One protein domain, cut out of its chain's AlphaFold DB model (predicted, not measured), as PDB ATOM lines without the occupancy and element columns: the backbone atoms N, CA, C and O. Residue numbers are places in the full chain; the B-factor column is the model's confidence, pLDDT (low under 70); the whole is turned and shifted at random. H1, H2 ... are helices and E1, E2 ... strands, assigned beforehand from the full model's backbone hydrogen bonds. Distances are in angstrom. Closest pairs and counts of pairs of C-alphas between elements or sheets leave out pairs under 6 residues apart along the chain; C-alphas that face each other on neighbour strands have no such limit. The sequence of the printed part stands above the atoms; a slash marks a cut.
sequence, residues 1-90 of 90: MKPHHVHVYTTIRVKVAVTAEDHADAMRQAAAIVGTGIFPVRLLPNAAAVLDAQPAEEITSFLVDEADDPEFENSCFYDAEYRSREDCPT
ATOM      1  N   MET A   1      35.359 -44.366   5.167       58.38
ATOM      2  CA  MET A   1      35.878 -42.981   5.259       58.38
ATOM      3  C   MET A   1      36.148 -42.458   3.860       58.38
ATOM      4  O   MET A   1      36.486 -43.263   3.000       58.38
ATOM      5  N   LYS A   2      35.959 -41.157   3.627       76.31
ATOM      6  CA  LYS A   2      36.267 -40.488   2.355       76.31
ATOM      7  C   LYS A   2      37.279 -39.362   2.616       76.31
ATOM      8  O   LYS A   2      37.258 -38.814   3.717       76.31
ATOM      9  N   PRO A   3      38.171 -39.043   1.667       77.88
ATOM     10  CA  PRO A   3      39.036 -37.875   1.785       77.88
ATOM     11  C   PRO A   3      38.206 -36.588   1.681       77.88
ATOM     12  O   PRO A   3      37.235 -36.528   0.925       77.88
ATOM     13  N   HIS A   4      38.600 -35.568   2.440       85.62
ATOM     14  CA  HIS A   4      37.996 -34.238   2.434       85.62
ATOM     15  C   HIS A   4      39.106 -33.192   2.326       85.62
ATOM     16  O   HIS A   4      40.152 -33.347   2.953       85.62
ATOM     17  N   HIS A   5      38.864 -32.128   1.564       79.56
ATOM     18  CA  HIS A   5      39.714 -30.939   1.545       79.56
ATOM     19  C   HIS A   5      39.011 -29.833   2.333       79.56
ATOM     20  O   HIS A   5      37.808 -29.630   2.173       79.56
ATOM     21  N   VAL A   6      39.752 -29.150   3.204       79.06
ATOM     22  CA  VAL A   6      39.249 -28.048   4.032       79.06
ATOM     23  C   VAL A   6      40.065 -26.811   3.692       79.06
ATOM     24  O   VAL A   6      41.289 -26.840   3.784       79.06
ATOM     25  N   HIS A   7      39.383 -25.740   3.297       73.44
ATOM     26  CA  HIS A   7      40.001 -24.446   3.033       73.44
ATOM     27  C   HIS A   7      39.879 -23.593   4.293       73.44
ATOM     28  O   HIS A   7      38.779 -23.421   4.819       73.44
ATOM     29  N   VAL A   8      41.005 -23.085   4.786       73.94
ATOM     30  CA  VAL A   8      41.060 -22.216   5.964       73.94
ATOM     31  C   VAL A   8      41.673 -20.898   5.531       73.94
ATOM     32  O   VAL A   8      42.839 -20.851   5.155       73.94
ATOM     33  N   TYR A   9      40.879 -19.836   5.599       72.44
ATOM     34  CA  TYR A   9      41.350 -18.476   5.384       72.44
ATOM     35  C   TYR A   9      41.623 -17.864   6.750       72.44
ATOM     36  O   TYR A   9      40.733 -17.788   7.595       72.44
ATOM     37  N   THR A  10      42.873 -17.489   6.989       75.06
ATOM     38  CA  THR A  10      43.296 -16.852   8.234       75.06
ATOM     39  C   THR A  10      43.795 -15.450   7.931       75.06
ATOM     40  O   THR A  10      44.497 -15.233   6.943       75.06
ATOM     41  N   THR A  11      43.414 -14.489   8.768       77.50
ATOM     42  CA  THR A  11      43.931 -13.128   8.671       77.50
ATOM     43  C   THR A  11      45.376 -13.117   9.146       77.50
ATOM     44  O   THR A  11      45.671 -13.467  10.290       77.50
ATOM     45  N   ILE A  12      46.280 -12.687   8.273       77.69
ATOM     46  CA  ILE A  12      47.677 -12.432   8.619       77.69
ATOM     47  C   ILE A  12      47.875 -10.932   8.819       77.69
ATOM     48  O   ILE A  12      47.533 -10.130   7.953       77.69
ATOM     49  N   ARG A  13      48.436 -10.538   9.964       76.19
ATOM     50  CA  ARG A  13      48.839  -9.147  10.195       76.19
ATOM     51  C   ARG A  13      50.215  -8.928   9.575       76.19
ATOM     52  O   ARG A  13      51.181  -9.573   9.977       76.19
ATOM     53  N   VAL A  14      50.306  -7.995   8.633       82.06
ATOM     54  CA  VAL A  14      51.574  -7.542   8.049       82.06
ATOM     55  C   VAL A  14      51.835  -6.126   8.549       82.06
ATOM     56  O   VAL A  14      51.051  -5.226   8.269       82.06
ATOM     57  N   LYS A  15      52.920  -5.919   9.305       82.44
ATOM     58  CA  LYS A  15      53.329  -4.574   9.730       82.44
ATOM     59  C   LYS A  15      54.080  -3.907   8.578       82.44
ATOM     60  O   LYS A  15      55.152  -4.370   8.197       82.44
ATOM     61  N   VAL A  16      53.503  -2.845   8.023       87.62
ATOM     62  CA  VAL A  16      54.067  -2.077   6.906       87.62
ATOM     63  C   VAL A  16      54.463  -0.702   7.426       87.62
ATOM     64  O   VAL A  16      53.638  -0.005   8.004       87.62
ATOM     65  N   ALA A  17      55.723  -0.319   7.245       90.50
ATOM     66  CA  ALA A  17      56.191   1.015   7.601       90.50
ATOM     67  C   ALA A  17      55.949   1.980   6.432       90.50
ATOM     68  O   ALA A  17      56.386   1.708   5.312       90.50
ATOM     69  N   VAL A  18      55.275   3.096   6.703       92.19
ATOM     70  CA  VAL A  18      54.999   4.177   5.745       92.19
ATOM     71  C   VAL A  18      55.268   5.531   6.402       92.19
ATOM     72  O   VAL A  18      55.268   5.641   7.626       92.19
ATOM     73  N   THR A  19      55.504   6.563   5.596       92.88
ATOM     74  CA  THR A  19      55.566   7.956   6.061       92.88
ATOM     75  C   THR A  19      54.367   8.687   5.477       92.88
ATOM     76  O   THR A  19      54.268   8.810   4.258       92.88
ATOM     77  N   ALA A  20      53.452   9.132   6.333       92.75
ATOM     78  CA  ALA A  20      52.151   9.658   5.934       92.75
ATOM     79  C   ALA A  20      51.750  10.864   6.789       92.75
ATOM     80  O   ALA A  20      52.267  11.046   7.892       92.75
ATOM     81  N   GLU A  21      50.846  11.684   6.260       89.44
ATOM     82  CA  GLU A  21      50.354  12.896   6.932       89.44
ATOM     83  C   GLU A  21      49.276  12.590   7.981       89.44
ATOM     84  O   GLU A  21      49.216  13.251   9.015       89.44
ATOM     85  N   ASP A  22      48.445  11.579   7.720       84.94
ATOM     86  CA  ASP A  22      47.366  11.122   8.592       84.94
ATOM     87  C   ASP A  22      47.121   9.609   8.426       84.94
ATOM     88  O   ASP A  22      47.745   8.933   7.598       84.94
ATOM     89  N   HIS A  23      46.196   9.055   9.215       88.56
ATOM     90  CA  HIS A  23      45.855   7.632   9.153       88.56
ATOM     91  C   HIS A  23      45.253   7.220   7.803       88.56
ATOM     92  O   HIS A  23      45.519   6.117   7.325       88.56
ATOM     93  N   ALA A  24      44.464   8.084   7.157       89.75
ATOM     94  CA  ALA A  24      43.857   7.772   5.866       89.75
ATOM     95  C   ALA A  24      44.919   7.654   4.764       89.75
ATOM     96  O   ALA A  24      44.856   6.756   3.920       89.75
ATOM     97  N   ASP A  25      45.915   8.533   4.785       92.50
ATOM     98  CA  ASP A  25      47.057   8.481   3.892       92.50
ATOM     99  C   ASP A  25      47.957   7.279   4.189       92.50
ATOM    100  O   ASP A  25      48.324   6.551   3.264       92.50
ATOM    101  N   ALA A  26      48.205   6.980   5.468       92.56
ATOM    102  CA  ALA A  26      48.945   5.790   5.880       92.56
ATOM    103  C   ALA A  26      48.292   4.503   5.348       92.56
ATOM    104  O   ALA A  26      48.972   3.655   4.764       92.56
ATOM    105  N   MET A  27      46.965   4.384   5.475       92.44
ATOM    106  CA  MET A  27      46.205   3.244   4.955       92.44
ATOM    107  C   MET A  27      46.290   3.142   3.429       92.44
ATOM    108  O   MET A  27      46.540   2.053   2.912       92.44
ATOM    109  N   ARG A  28      46.154   4.256   2.693       91.81
ATOM    110  CA  ARG A  28      46.292   4.256   1.223       91.81
ATOM    111  C   ARG A  28      47.684   3.815   0.776       91.81
ATOM    112  O   ARG A  28      47.797   2.990  -0.132       91.81
ATOM    113  N   GLN A  29      48.735   4.334   1.408       92.62
ATOM    114  CA  GLN A  29      50.113   3.960   1.086       92.62
ATOM    115  C   GLN A  29      50.387   2.483   1.406       92.62
ATOM    116  O   GLN A  29      50.952   1.765   0.579       92.62
ATOM    117  N   ALA A  30      49.933   1.995   2.564       90.75
ATOM    118  CA  ALA A  30      50.073   0.590   2.941       90.75
ATOM    119  C   ALA A  30      49.305  -0.342   1.986       90.75
ATOM    120  O   ALA A  30      49.851  -1.349   1.532       90.75
ATOM    121  N   ALA A  31      48.071   0.018   1.619       88.69
ATOM    122  CA  ALA A  31      47.262  -0.738   0.666       88.69
ATOM    123  C   ALA A  31      47.926  -0.814  -0.717       88.69
ATOM    124  O   ALA A  31      47.909  -1.873  -1.340       88.69
ATOM    125  N   ALA A  32      48.574   0.259  -1.180       88.50
ATOM    126  CA  ALA A  32      49.324   0.244  -2.435       88.50
ATOM    127  C   ALA A  32      50.522  -0.725  -2.401       88.50
ATOM    128  O   ALA A  32      50.794  -1.395  -3.396       88.50
ATOM    129  N   ILE A  33      51.212  -0.852  -1.262       87.00
ATOM    130  CA  ILE A  33      52.333  -1.794  -1.093       87.00
ATOM    131  C   ILE A  33      51.841  -3.246  -1.084       87.00
ATOM    132  O   ILE A  33      52.466  -4.116  -1.684       87.00
ATOM    133  N   VAL A  34      50.728  -3.521  -0.400       83.69
ATOM    134  CA  VAL A  34      50.206  -4.888  -0.233       83.69
ATOM    135  C   VAL A  34      49.406  -5.358  -1.451       83.69
ATOM    136  O   VAL A  34      49.475  -6.529  -1.818       83.69
ATOM    137  N   GLY A  35      48.650  -4.454  -2.076       75.06
ATOM    138  CA  GLY A  35      47.714  -4.752  -3.160       75.06
ATOM    139  C   GLY A  35      48.318  -4.751  -4.565       75.06
ATOM    140  O   GLY A  35      47.598  -5.023  -5.524       75.06
ATOM    141  N   THR A  36      49.609  -4.440  -4.731       68.56
ATOM    142  CA  THR A  36      50.251  -4.414  -6.055       68.56
ATOM    143  C   THR A  36      51.153  -5.627  -6.289       68.56
ATOM    144  O   THR A  36      52.115  -5.877  -5.570       68.56
ATOM    145  N   GLY A  37      50.874  -6.380  -7.357       71.12
ATOM    146  CA  GLY A  37      51.750  -7.451  -7.833       71.12
ATOM    147  C   GLY A  37      51.783  -8.690  -6.932       71.12
ATOM    148  O   GLY A  37      50.758  -9.319  -6.690       71.12
ATOM    149  N   ILE A  38      52.987  -9.097  -6.518       72.44
ATOM    150  CA  ILE A  38      53.198 -10.264  -5.649       72.44
ATOM    151  C   ILE A  38      53.014  -9.808  -4.204       72.44
ATOM    152  O   ILE A  38      53.667  -8.858  -3.783       72.44
ATOM    153  N   PHE A  39      52.184 -10.527  -3.444       80.25
ATOM    154  CA  PHE A  39      51.974 -10.250  -2.024       80.25
ATOM    155  C   PHE A  39      53.323 -10.126  -1.284       80.25
ATOM    156  O   PHE A  39      54.201 -10.979  -1.471       80.25
ATOM    157  N   PRO A  40      53.529  -9.084  -0.456       77.50
ATOM    158  CA  PRO A  40      54.866  -8.677  -0.012       77.50
ATOM    159  C   PRO A  40      55.526  -9.655   0.969       77.50
ATOM    160  O   PRO A  40      56.707  -9.515   1.287       77.50
ATOM    161  N   VAL A  41      54.791 -10.665   1.441       81.25
ATOM    162  CA  VAL A  41      55.312 -11.743   2.286       81.25
ATOM    163  C   VAL A  41      54.999 -13.108   1.679       81.25
ATOM    164  O   VAL A  41      53.986 -13.302   1.012       81.25
ATOM    165  N   ARG A  42      55.872 -14.087   1.928       80.75
ATOM    166  CA  ARG A  42      55.648 -15.483   1.538       80.75
ATOM    167  C   ARG A  42      55.171 -16.292   2.734       80.75
ATOM    168  O   ARG A  42      55.841 -16.308   3.764       80.75
ATOM    169  N   LEU A  43      54.057 -16.999   2.572       79.56
ATOM    170  CA  LEU A  43      53.626 -18.020   3.521       79.56
ATOM    171  C   LEU A  43      54.336 -19.334   3.189       79.56
ATOM    172  O   LEU A  43      54.358 -19.762   2.039       79.56
ATOM    173  N   LEU A  44      54.940 -19.956   4.198       80.50
ATOM    174  CA  LEU A  44      55.618 -21.241   4.064       80.50
ATOM    175  C   LEU A  44      54.866 -22.284   4.899       80.50
ATOM    176  O   LEU A  44      54.830 -22.158   6.128       80.50
ATOM    177  N   PRO A  45      54.259 -23.305   4.269       82.06
ATOM    178  CA  PRO A  45      53.669 -24.432   4.982       82.06
ATOM    179  C   PRO A  45      54.686 -25.109   5.908       82.06
ATOM    180  O   PRO A  45      55.752 -25.531   5.465       82.06
ATOM    181  N   ASN A  46      54.354 -25.230   7.196       86.56
ATOM    182  CA  ASN A  46      55.224 -25.870   8.195       86.56
ATOM    183  C   ASN A  46      54.734 -27.268   8.624       86.56
ATOM    184  O   ASN A  46      55.488 -28.074   9.158       86.56
ATOM    185  N   ALA A  47      53.461 -27.591   8.397       87.69
ATOM    186  CA  ALA A  47      52.915 -28.905   8.716       87.69
ATOM    187  C   ALA A  47      52.779 -29.745   7.444       87.69
ATOM    188  O   ALA A  47      52.273 -29.257   6.440       87.69
ATOM    189  N   ALA A  48      53.138 -31.031   7.509       86.81
ATOM    190  CA  ALA A  48      53.055 -31.952   6.367       86.81
ATOM    191  C   ALA A  48      51.633 -32.107   5.785       86.81
ATOM    192  O   ALA A  48      51.475 -32.531   4.645       86.81
ATOM    193  N   ALA A  49      50.602 -31.774   6.568       85.62
ATOM    194  CA  ALA A  49      49.207 -31.786   6.131       85.62
ATOM    195  C   ALA A  49      48.785 -30.517   5.361       85.62
ATOM    196  O   ALA A  49      47.702 -30.495   4.781       85.62
ATOM    197  N   VAL A  50      49.603 -29.462   5.365       84.44
ATOM    198  CA  VAL A  50      49.334 -28.215   4.642       84.44
ATOM    199  C   VAL A  50      49.972 -28.324   3.264       84.44
ATOM    200  O   VAL A  50      51.194 -28.334   3.136       84.44
ATOM    201  N   LEU A  51      49.129 -28.448   2.241       80.94
ATOM    202  CA  LEU A  51      49.567 -28.707   0.868       80.94
ATOM    203  C   LEU A  51      49.938 -27.427   0.104       80.94
ATOM    204  O   LEU A  51      50.782 -27.479  -0.784       80.94
ATOM    205  N   ASP A  52      49.318 -26.299   0.450       80.50
ATOM    206  CA  ASP A  52      49.590 -24.973  -0.111       80.50
ATOM    207  C   ASP A  52      49.208 -23.890   0.917       80.50
ATOM    208  O   ASP A  52      48.421 -24.151   1.834       80.50
ATOM    209  N   ALA A  53      49.770 -22.688   0.783       77.25
ATOM    210  CA  ALA A  53      49.426 -21.521   1.590       77.25
ATOM    211  C   ALA A  53      49.469 -20.256   0.727       77.25
ATOM    212  O   ALA A  53      50.534 -19.808   0.302       77.25
ATOM    213  N   GLN A  54      48.299 -19.661   0.514       73.19
ATOM    214  CA  GLN A  54      48.131 -18.428  -0.246       73.19
ATOM    215  C   GLN A  54      47.534 -17.343   0.659       73.19
ATOM    216  O   GLN A  54      46.791 -17.673   1.590       73.19
ATOM    217  N   PRO A  55      47.877 -16.059   0.446       71.06
ATOM    218  CA  PRO A  55      47.197 -14.965   1.128       71.06
ATOM    219  C   PRO A  55      45.704 -14.963   0.771       71.06
ATOM    220  O   PRO A  55      45.316 -15.421  -0.303       71.06
ATOM    221  N   ALA A  56      44.867 -14.444   1.672       73.12
ATOM    222  CA  ALA A  56      43.468 -14.194   1.346       73.12
ATOM    223  C   ALA A  56      43.371 -13.170   0.201       73.12
ATOM    224  O   ALA A  56      44.161 -12.228   0.147       73.12
ATOM    225  N   GLU A  57      42.405 -13.353  -0.701       69.38
ATOM    226  CA  GLU A  57      42.229 -12.497  -1.887       69.38
ATOM    227  C   GLU A  57      41.726 -11.076  -1.550       69.38
ATOM    228  O   GLU A  57      41.725 -10.207  -2.417       69.38
ATOM    229  N   GLU A  58      41.323 -10.819  -0.298       74.69
ATOM    230  CA  GLU A  58      40.681  -9.575   0.141       74.69
ATOM    231  C   GLU A  58      41.344  -8.983   1.397       74.69
ATOM    232  O   GLU A  58      41.688  -9.702   2.340       74.69
ATOM    233  N   ILE A  59      41.470  -7.649   1.430       77.56
ATOM    234  CA  ILE A  59      41.769  -6.888   2.650       77.56
ATOM    235  C   ILE A  59      40.444  -6.584   3.349       77.56
ATOM    236  O   ILE A  59      39.631  -5.829   2.830       77.56
ATOM    237  N   THR A  60      40.240  -7.152   4.535       84.44
ATOM    238  CA  THR A  60      38.972  -7.022   5.270       84.44
ATOM    239  C   THR A  60      39.008  -5.976   6.383       84.44
ATOM    240  O   THR A  60      37.955  -5.545   6.853       84.44
ATOM    241  N   SER A  61      40.199  -5.564   6.824       85.81
ATOM    242  CA  SER A  61      40.389  -4.549   7.862       85.81
ATOM    243  C   SER A  61      41.826  -4.028   7.905       85.81
ATOM    244  O   SER A  61      42.756  -4.662   7.398       85.81
ATOM    245  N   PHE A  62      42.006  -2.887   8.568       84.88
ATOM    246  CA  PHE A  62      43.298  -2.297   8.894       84.88
ATOM    247  C   PHE A  62      43.419  -2.109  10.408       84.88
ATOM    248  O   PHE A  62      42.434  -1.863  11.100       84.88
ATOM    249  N   LEU A  63      44.645  -2.210  10.911       87.81
ATOM    250  CA  LEU A  63      45.034  -1.745  12.236       87.81
ATOM    251  C   LEU A  63      46.167  -0.746  12.017       87.81
ATOM    252  O   LEU A  63      47.198  -1.121  11.455       87.81
ATOM    253  N   VAL A  64      45.940   0.509  12.385       86.88
ATOM    254  CA  VAL A  64      46.928   1.584  12.269       86.88
ATOM    255  C   VAL A  64      47.492   1.845  13.655       86.88
ATOM    256  O   VAL A  64      46.722   2.095  14.578       86.88
ATOM    257  N   ASP A  65      48.816   1.792  13.765       85.38
ATOM    258  CA  ASP A  65      49.560   2.103  14.984       85.38
ATOM    259  C   ASP A  65      50.458   3.320  14.719       85.38
ATOM    260  O   ASP A  65      50.933   3.515  13.592       85.38
ATOM    261  N   GLU A  66      50.766   4.088  15.759       81.50
ATOM    262  CA  GLU A  66      51.788   5.133  15.683       81.50
ATOM    263  C   GLU A  66      53.194   4.515  15.775       81.50
ATOM    264  O   GLU A  66      53.424   3.520  16.466       81.50
ATOM    265  N   ALA A  67      54.175   5.087  15.068       77.44
ATOM    266  CA  ALA A  67      55.532   4.526  15.015       77.44
ATOM    267  C   ALA A  67      56.221   4.472  16.394       77.44
ATOM    268  O   ALA A  67      57.014   3.562  16.642       77.44
ATOM    269  N   ASP A  68      55.873   5.413  17.276       80.38
ATOM    270  CA  ASP A  68      56.396   5.543  18.637       80.38
ATOM    271  C   ASP A  68      55.466   4.916  19.704       80.38
ATOM    272  O   ASP A  68      55.660   5.148  20.897       80.38
ATOM    273  N   ASP A  69      54.491   4.093  19.293       77.25
ATOM    274  CA  ASP A  69      53.547   3.374  20.164       77.25
ATOM    275  C   ASP A  69      53.809   1.849  20.143       77.25
ATOM    276  O   ASP A  69      53.145   1.083  19.435       77.25
ATOM    277  N   PRO A  70      54.832   1.362  20.872       75.00
ATOM    278  CA  PRO A  70      55.220  -0.049  20.852       75.00
ATOM    279  C   PRO A  70      54.210  -0.976  21.540       75.00
ATOM    280  O   PRO A  70      54.186  -2.168  21.228       75.00
ATOM    281  N   GLU A  71      53.400  -0.439  22.456       83.06
ATOM    282  CA  GLU A  71      52.391  -1.184  23.218       83.06
ATOM    283  C   GLU A  71      50.997  -1.127  22.569       83.06
ATOM    284  O   GLU A  71      50.068  -1.770  23.058       83.06
ATOM    285  N   PHE A  72      50.869  -0.446  21.424       79.56
ATOM    286  CA  PHE A  72      49.636  -0.324  20.643       79.56
ATOM    287  C   PHE A  72      48.500   0.415  21.379       79.56
ATOM    288  O   PHE A  72      47.322   0.176  21.100       79.56
ATOM    289  N   GLU A  73      48.825   1.301  22.324       80.88
ATOM    290  CA  GLU A  73      47.842   2.024  23.144       80.88
ATOM    291  C   GLU A  73      47.007   3.031  22.334       80.88
ATOM    292  O   GLU A  73      45.844   3.263  22.662       80.88
ATOM    293  N   ASN A  74      47.561   3.575  21.249       80.06
ATOM    294  CA  ASN A  74      46.906   4.530  20.347       80.06
ATOM    295  C   ASN A  74      46.410   3.871  19.053       80.06
ATOM    296  O   ASN A  74      46.001   4.549  18.109       80.06
ATOM    297  N   SER A  75      46.466   2.542  18.981       85.25
ATOM    298  CA  SER A  75      46.173   1.826  17.747       85.25
ATOM    299  C   SER A  75      44.676   1.778  17.454       85.25
ATOM    300  O   SER A  75      43.850   1.539  18.335       85.25
ATOM    301  N   CYS A  76      44.318   1.958  16.184       89.31
ATOM    302  CA  CYS A  76      42.930   2.003  15.743       89.31
ATOM    303  C   CYS A  76      42.617   0.966  14.662       89.31
ATOM    304  O   CYS A  76      43.348   0.816  13.681       89.31
ATOM    305  N   PHE A  77      41.470   0.298  14.812       89.19
ATOM    306  CA  PHE A  77      40.908  -0.569  13.783       89.19
ATOM    307  C   PHE A  77      40.025   0.197  12.801       89.19
ATOM    308  O   PHE A  77      39.097   0.901  13.207       89.19
ATOM    309  N   TYR A  78      40.251  -0.066  11.516       89.19
ATOM    310  CA  TYR A  78      39.443   0.428  10.410       89.19
ATOM    311  C   TYR A  78      38.899  -0.733   9.571       89.19
ATOM    312  O   TYR A  78      39.549  -1.775   9.439       89.19
ATOM    313  N   ASP A  79      37.704  -0.571   9.007       89.75
ATOM    314  CA  ASP A  79      37.149  -1.507   8.023       89.75
ATOM    315  C   ASP A  79      37.768  -1.319   6.622       89.75
ATOM    316  O   ASP A  79      38.635  -0.467   6.407       89.75
ATOM    317  N   ALA A  80      37.346  -2.144   5.658       86.50
ATOM    318  CA  ALA A  80      37.812  -2.066   4.272       86.50
ATOM    319  C   ALA A  80      37.451  -0.733   3.581       86.50
ATOM    320  O   ALA A  80      38.087  -0.361   2.594       86.50
ATOM    321  N   GLU A  81      36.471   0.008   4.107       87.38
ATOM    322  CA  GLU A  81      36.102   1.354   3.659       87.38
ATOM    323  C   GLU A  81      36.817   2.471   4.437       87.38
ATOM    324  O   GLU A  81      36.457   3.644   4.299       87.38
ATOM    325  N   TYR A  82      37.843   2.129   5.225       87.12
ATOM    326  CA  TYR A  82      38.642   3.052   6.037       87.12
ATOM    327  C   TYR A  82      37.855   3.761   7.147       87.12
ATOM    328  O   TYR A  82      38.261   4.829   7.610       87.12
ATOM    329  N   ARG A  83      36.732   3.197   7.599       87.50
ATOM    330  CA  ARG A  83      35.967   3.747   8.725       87.50
ATOM    331  C   ARG A  83      36.486   3.174  10.028       87.50
ATOM    332  O   ARG A  83      36.638   1.960  10.157       87.50
ATOM    333  N   SER A  84      36.741   4.050  10.993       85.19
ATOM    334  CA  SER A  84      37.182   3.643  12.320       85.19
ATOM    335  C   SER A  84      36.064   2.943  13.088       85.19
ATOM    336  O   SER A  84      34.875   3.229  12.911       85.19
ATOM    337  N   ARG A  85      36.446   2.068  14.018       79.25
ATOM    338  CA  ARG A  85      35.562   1.720  15.138       79.25
ATOM    339  C   ARG A  85      35.372   2.931  16.062       79.25
ATOM    340  O   ARG A  85      36.217   3.820  16.090       79.25
ATOM    341  N   GLU A  86      34.257   2.962  16.794       63.56
ATOM    342  CA  GLU A  86      33.749   4.125  17.556       63.56
ATOM    343  C   GLU A  86      34.719   4.720  18.604       63.56
ATOM    344  O   GLU A  86      34.478   5.827  19.076       63.56
ATOM    345  N   ASP A  87      35.838   4.054  18.906       68.19
ATOM    346  CA  ASP A  87      36.782   4.427  19.969       68.19
ATOM    347  C   ASP A  87      38.135   4.965  19.462       68.19
ATOM    348  O   ASP A  87      39.085   5.087  20.235       68.19
ATOM    349  N   CYS A  88      38.261   5.267  18.171       67.88
ATOM    350  CA  CYS A  88      39.533   5.721  17.617       67.88
ATOM    351  C   CYS A  88      39.719   7.242  17.645       67.88
ATOM    352  O   CYS A  88      38.776   7.972  17.325       67.88
ATOM    353  N   PRO A  89      40.937   7.733  17.943       60.12
ATOM    354  CA  PRO A  89      41.255   9.148  17.811       60.12
ATOM    355  C   PRO A  89      41.138   9.594  16.341       60.12
ATOM    356  O   PRO A  89      41.500   8.850  15.426       60.12
ATOM    357  N   THR A  90      40.569  10.785  16.133       55.62
ATOM    358  CA  THR A  90      40.390  11.434  14.819       55.62
ATOM    359  C   THR A  90      41.661  12.084  14.315       55.62
ATOM    360  O   THR A  90      42.275  12.803  15.138       55.62
TER     361      THR A  90
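Overview. This is residues 1 to 90 of the 90 residues of an uncharacterized protein of Sphingomonas laterariae (UniProt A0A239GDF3). The model has little regular structure: a small hairpin of two strands, E1 and E2, with one helix, H1, packed by E1, sits toward one end of a long outline made mostly of loops. Residues 1 to 6 and the loop of residues 46 to 51 stick out at the other end. The 90 printed residues hold H1, E1 and E2 in that order, antiparallel strands, class mixed, with 21 residues in named elements. The whole is loose, radius of gyration of the C-alphas 16.4 A, spanning 55 by 28 by 25 A.

Along the chain. E1 is residues 61 to 64, from C-alpha 61 at (40.389, -4.549, 7.862), and E2 is residues 76 to 79. H1, residues 23 to 35, is 17.6 A long and begins at C-alpha 23, (45.855, 7.632, 9.153).

Arrangement. E1 and E2 form an antiparallel hairpin at 156 degrees, with N 62 and O 78 2.8 A apart, within hydrogen-bond range. The closest C-alphas of H1 and E1, His 23 and Val 64, are 6.9 A apart. H1 and E2 are apart. In H1 every O i to N i+4 pair is within hydrogen-bond range.

Size, cuts and confidence. The C-alphas of Met 1 and Glu 21, the two farthest apart, are 57.7 A apart. The printed part has no cut. Both links, H1 to E1 and E1 to E2, are long. The pLDDT is under 70 at residues 1, 36, 57 and 86 to 90.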